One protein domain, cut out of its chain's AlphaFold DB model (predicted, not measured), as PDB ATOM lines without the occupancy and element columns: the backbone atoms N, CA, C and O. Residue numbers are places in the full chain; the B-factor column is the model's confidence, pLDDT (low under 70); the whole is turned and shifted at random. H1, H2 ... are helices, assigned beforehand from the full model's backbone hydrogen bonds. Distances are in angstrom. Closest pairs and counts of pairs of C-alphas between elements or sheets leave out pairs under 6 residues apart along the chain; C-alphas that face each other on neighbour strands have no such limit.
ATOM      1  N   SER A  25      -4.564  13.026  82.730       87.31
ATOM      2  CA  SER A  25      -5.107  13.949  83.736       87.31
ATOM      3  C   SER A  25      -5.767  15.186  83.120       87.31
ATOM      4  O   SER A  25      -6.779  15.675  83.609       87.31
ATOM      5  N   VAL A  26      -5.207  15.701  82.022       88.25
ATOM      6  CA  VAL A  26      -5.748  16.865  81.311       88.25
ATOM      7  C   VAL A  26      -7.041  16.479  80.599       88.25
ATOM      8  O   VAL A  26      -8.020  17.220  80.643       88.25
ATOM      9  N   ARG A  27      -7.070  15.295  79.978       90.25
ATOM     10  CA  ARG A  27      -8.270  14.751  79.336       90.25
ATOM     11  C   ARG A  27      -9.420  14.588  80.332       90.25
ATOM     12  O   ARG A  27     -10.547  14.963  80.012       90.25
ATOM     13  N   GLU A  28      -9.133  14.073  81.525       88.19
ATOM     14  CA  GLU A  28     -10.110  13.962  82.615       88.19
ATOM     15  C   GLU A  28     -10.645  15.335  83.047       88.19
ATOM     16  O   GLU A  28     -11.862  15.519  83.137       88.19
ATOM     17  N   ASP A  29      -9.763  16.324  83.232       84.06
ATOM     18  CA  ASP A  29     -10.148  17.694  83.584       84.06
ATOM     19  C   ASP A  29     -11.069  18.328  82.528       84.06
ATOM     20  O   ASP A  29     -12.122  18.857  82.881       84.06
ATOM     21  N   PHE A  30     -10.745  18.233  81.234       89.06
ATOM     22  CA  PHE A  30     -11.599  18.771  80.161       89.06
ATOM     23  C   PHE A  30     -12.987  18.110  80.106       89.06
ATOM     24  O   PHE A  30     -13.969  18.756  79.723       89.06
ATOM     25  N   GLY A  31     -13.089  16.844  80.519       87.19
ATOM     26  CA  GLY A  31     -14.359  16.128  80.654       87.19
ATOM     27  C   GLY A  31     -15.193  16.549  81.871       87.19
ATOM     28  O   GLY A  31     -16.384  16.246  81.930       87.19
ATOM     29  N   SER A  32     -14.607  17.262  82.837       90.62
ATOM     30  CA  SER A  32     -15.270  17.630  84.091       90.62
ATOM     31  C   SER A  32     -16.227  18.824  83.930       90.62
ATOM     32  O   SER A  32     -15.797  19.917  83.545       90.62
ATOM     33  N   PRO A  33     -17.507  18.712  84.347       84.56
ATOM     34  CA  PRO A  33     -18.446  19.840  84.341       84.56
ATOM     35  C   PRO A  33     -17.969  21.037  85.177       84.56
ATOM     36  O   PRO A  33     -18.218  22.192  84.830       84.56
ATOM     37  N   LYS A  34     -17.252  20.773  86.280       76.75
ATOM     38  CA  LYS A  34     -16.692  21.822  87.146       76.75
ATOM     39  C   LYS A  34     -15.607  22.612  86.415       76.75
ATOM     40  O   LYS A  34     -15.588  23.839  86.506       76.75
ATOM     41  N   PHE A  35     -14.736  21.920  85.681       83.50
ATOM     42  CA  PHE A  35     -13.699  22.552  84.870       83.50
ATOM     43  C   PHE A  35     -14.319  23.401  83.762       83.50
ATOM     44  O   PHE A  35     -13.964  24.566  83.630       83.50
ATOM     45  N   GLN A  36     -15.283  22.853  83.018       84.75
ATOM     46  CA  GLN A  36     -15.945  23.565  81.922       84.75
ATOM     47  C   GLN A  36     -16.655  24.831  82.406       84.75
ATOM     48  O   GLN A  36     -16.534  25.880  81.780       84.75
ATOM     49  N   LYS A  37     -17.341  24.770  83.555       77.56
ATOM     50  CA  LYS A  37     -17.979  25.944  84.165       77.56
ATOM     51  C   LYS A  37     -16.957  27.008  84.575       77.56
ATOM     52  O   LYS A  37     -17.181  28.186  84.315       77.56
ATOM     53  N   ARG A  38     -15.838  26.601  85.187       76.88
ATOM     54  CA  ARG A  38     -14.736  27.513  85.526       76.88
ATOM     55  C   ARG A  38     -14.136  28.146  84.269       76.88
ATOM     56  O   ARG A  38     -14.007  29.360  84.220       76.88
ATOM     57  N   LEU A  39     -13.832  27.342  83.247       82.69
ATOM     58  CA  LEU A  39     -13.280  27.809  81.975       82.69
ATOM     59  C   LEU A  39     -14.224  28.803  81.287       82.69
ATOM     60  O   LEU A  39     -13.774  29.826  80.785       82.69
ATOM     61  N   LEU A  40     -15.532  28.535  81.301       81.00
ATOM     62  CA  LEU A  40     -16.536  29.451  80.764       81.00
ATOM     63  C   LEU A  40     -16.471  30.820  81.458       81.00
ATOM     64  O   LEU A  40     -16.423  31.839  80.776       81.00
ATOM     65  N   LEU A  41     -16.436  30.840  82.794       71.94
ATOM     66  CA  LEU A  41     -16.345  32.073  83.582       71.94
ATOM     67  C   LEU A  41     -15.025  32.817  83.337       71.94
ATOM     68  O   LEU A  41     -15.038  34.031  83.133       71.94
ATOM     69  N   GLU A  42     -13.899  32.099  83.312       73.31
ATOM     70  CA  GLU A  42     -12.577  32.671  83.023       73.31
ATOM     71  C   GLU A  42     -12.540  33.320  81.638       73.31
ATOM     72  O   GLU A  42     -12.109  34.464  81.506       73.31
ATOM     73  N   LEU A  43     -13.052  32.636  80.610       78.81
ATOM     74  CA  LEU A  43     -13.128  33.183  79.258       78.81
ATOM     75  C   LEU A  43     -14.075  34.387  79.183       78.81
ATOM     76  O   LEU A  43     -13.741  35.372  78.530       78.81
ATOM     77  N   GLN A  44     -15.229  34.347  79.857       73.50
ATOM     78  CA  GLN A  44     -16.176  35.470  79.888       73.50
ATOM     79  C   GLN A  44     -15.560  36.734  80.489       73.50
ATOM     80  O   GLN A  44     -15.813  37.828  79.987       73.50
ATOM     81  N   LEU A  45     -14.744  36.585  81.531       67.00
ATOM     82  CA  LEU A  45     -14.036  37.704  82.133       67.00
ATOM     83  C   LEU A  45     -12.858  38.165  81.271       67.00
ATOM     84  O   LEU A  45     -12.766  39.346  80.941       67.00
ATOM     85  N   ALA A  46     -11.953  37.252  80.911       67.81
ATOM     86  CA  ALA A  46     -10.736  37.590  80.173       67.81
ATOM     87  C   ALA A  46     -11.058  38.219  78.811       67.81
ATOM     88  O   ALA A  46     -10.325  39.076  78.325       67.81
ATOM     89  N   GLN A  47     -12.176  37.810  78.210       74.31
ATOM     90  CA  GLN A  47     -12.632  38.287  76.912       74.31
ATOM     91  C   GLN A  47     -13.802  39.266  77.020       74.31
ATOM     92  O   GLN A  47     -14.451  39.517  76.013       74.31
ATOM     93  N   GLN A  48     -14.073  39.862  78.189       67.75
ATOM     94  CA  GLN A  48     -15.224  40.756  78.378       67.75
ATOM     95  C   GLN A  48     -15.252  41.886  77.339       67.75
ATOM     96  O   GLN A  48     -16.275  42.101  76.691       67.75
ATOM     97  N   ASN A  49     -14.107  42.532  77.095       63.22
ATOM     98  CA  ASN A  49     -13.977  43.574  76.071       63.22
ATOM     99  C   ASN A  49     -14.188  43.028  74.652       63.22
ATOM    100  O   ASN A  49     -14.818  43.680  73.824       63.22
ATOM    101  N   ALA A  50     -13.680  41.832  74.350       72.12
ATOM    102  CA  ALA A  50     -13.847  41.224  73.033       72.12
ATOM    103  C   ALA A  50     -15.311  40.824  72.783       72.12
ATOM    104  O   ALA A  50     -15.865  41.143  71.732       72.12
ATOM    105  N   LEU A  51     -15.964  40.219  73.781       72.12
ATOM    106  CA  LEU A  51     -17.384  39.868  73.774       72.12
ATOM    107  C   LEU A  51     -18.270  41.118  73.622       72.12
ATOM    108  O   LEU A  51     -19.212  41.111  72.831       72.12
ATOM    109  N   GLN A  52     -17.945  42.218  74.314       65.19
ATOM    110  CA  GLN A  52     -18.621  43.515  74.149       65.19
ATOM    111  C   GLN A  52     -18.409  44.111  72.748       65.19
ATOM    112  O   GLN A  52     -19.337  44.668  72.163       65.19
ATOM    113  N   ASN A  53     -17.227  43.914  72.160       71.44
ATOM    114  CA  ASN A  53     -16.895  44.321  70.792       71.44
ATOM    115  C   ASN A  53     -17.395  43.338  69.716       71.44
ATOM    116  O   ASN A  53     -16.895  43.339  68.591       71.44
ATOM    117  N   LYS A  54     -18.420  42.534  70.033       77.50
ATOM    118  CA  LYS A  54     -19.096  41.592  69.126       77.50
ATOM    119  C   LYS A  54     -18.226  40.426  68.637       77.50
ATOM    120  O   LYS A  54     -18.617  39.756  67.681       77.50
ATOM    121  N   LEU A  55     -17.089  40.140  69.280       82.88
ATOM    122  CA  LEU A  55     -16.385  38.882  69.043       82.88
ATOM    123  C   LEU A  55     -17.231  37.742  69.610       82.88
ATOM    124  O   LEU A  55     -17.531  37.713  70.801       82.88
ATOM    125  N   HIS A  56     -17.621  36.802  68.755       84.50
ATOM    126  CA  HIS A  56     -18.369  35.631  69.185       84.50
ATOM    127  C   HIS A  56     -17.399  34.530  69.605       84.50
ATOM    128  O   HIS A  56     -16.605  34.053  68.796       84.50
ATOM    129  N   ILE A  57     -17.467  34.127  70.870       87.12
ATOM    130  CA  ILE A  57     -16.671  33.026  71.411       87.12
ATOM    131  C   ILE A  57     -17.641  31.930  71.829       87.12
ATOM    132  O   ILE A  57     -18.673  32.213  72.437       87.12
ATOM    133  N   THR A  58     -17.322  30.677  71.513       90.19
ATOM    134  CA  THR A  58     -18.107  29.518  71.948       90.19
ATOM    135  C   THR A  58     -17.219  28.531  72.692       90.19
ATOM    136  O   THR A  58     -16.045  28.367  72.363       90.19
ATOM    137  N   LEU A  59     -17.781  27.873  73.703       89.25
ATOM    138  CA  LEU A  59     -17.173  26.736  74.386       89.25
ATOM    139  C   LEU A  59     -18.124  25.549  74.236       89.25
ATOM    140  O   LEU A  59     -19.265  25.616  74.692       89.25
ATOM    141  N   ASN A  60     -17.679  24.482  73.565       88.62
ATOM    142  CA  ASN A  60     -18.494  23.293  73.273       88.62
ATOM    143  C   ASN A  60     -19.857  23.636  72.632       88.62
ATOM    144  O   ASN A  60     -20.895  23.108  73.023       88.62
ATOM    145  N   GLY A  61     -19.871  24.593  71.696       85.12
ATOM    146  CA  GLY A  61     -21.090  25.075  71.030       85.12
ATOM    147  C   GLY A  61     -21.963  26.020  71.867       85.12
ATOM    148  O   GLY A  61     -22.913  26.592  71.341       85.12
ATOM    149  N   THR A  62     -21.642  26.244  73.145       84.19
ATOM    150  CA  THR A  62     -22.330  27.235  73.982       84.19
ATOM    151  C   THR A  62     -21.704  28.606  73.770       84.19
ATOM    152  O   THR A  62     -20.513  28.789  74.024       84.19
ATOM    153  N   ALA A  63     -22.495  29.579  73.318       83.62
ATOM    154  CA  ALA A  63     -22.047  30.959  73.175       83.62
ATOM    155  C   ALA A  63     -21.678  31.570  74.533       83.62
ATOM    156  O   ALA A  63     -22.459  31.533  75.488       83.62
ATOM    157  N   LEU A  64     -20.492  32.170  74.604       84.00
ATOM    158  CA  LEU A  64     -20.095  32.981  75.739       84.00
ATOM    159  C   LEU A  64     -20.844  34.302  75.645       84.00
ATOM    160  O   LEU A  64     -20.586  35.128  74.775       84.00
ATOM    161  N   ASN A  65     -21.766  34.511  76.574       68.75
ATOM    162  CA  ASN A  65     -22.351  35.825  76.789       68.75
ATOM    163  C   ASN A  65     -21.464  36.594  77.761       68.75
ATOM    164  O   ASN A  65     -21.003  36.006  78.739       68.75
TER     165      ASN A  65
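AT A GLANCE: This is residues 25 to 65 of the 294 residues of an uncharacterized protein of Chloroflexi bacterium (UniProt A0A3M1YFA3). A long helix, H2, makes the middle of an elongated shape, with the short helix H1 set crosswise at one end and the small helix H3 at the other. After H3 the chain folds back alongside H2 as a stretch with no named element, residues 53 to 65, which ends in a small turn where residues 58 to 59 pair with 62 to 63. The printed part has 41 residues, with three named helices in the order H1, H2, H3 and no named strand; the class is all helix. It is only just loose, close to compact, with a radius of gyration of the C-alphas of 11.2 A, and its C-alphas span 35 by 17 by 12 A, only just elongated.

IN THESE COORDINATES: H2, residues 33 to 46, measures 19.8 A from C-alpha 33 at (-18.446, 19.840, 84.341) to C-alpha 46 at (-10.736, 37.590, 80.173). H1, residues 25 to 31, begins with C-alpha 25 at (-5.107, 13.949, 83.736) and measures 10.0 A. H3, residues 48 to 52, measures 6.1 A and ends with C-alpha 52 at (-18.621, 43.515, 74.149).

HOW THE PARTS SIT: H2 and H1 are close but not clearly touching; their closest C-alphas, those of Phe 35 and Asp 29, are 6.2 A apart. Their lines are about perpendicular, at 83 degrees. H2 and H3 are also close but not clearly touching, the closest C-alphas being those of Gln 44 and Leu 51, 7.6 A apart. H1 and H3 are apart. In H1, H2 and H3 every O i to N i+4 pair is within hydrogen-bond range. Residues 58 to 59 and 62 to 63 pair antiparallel.

THE WHOLE: The C-alphas farthest apart, those of Ser 25 and Asn 53, are 35.1 A apart. The printed part has no cut, and the links H1 to H2 and H2 to H3 are tight. The mean pLDDT of the printed part is 79.9; residues 45 to 46, 48 to 49, 52 and 65 are under 70.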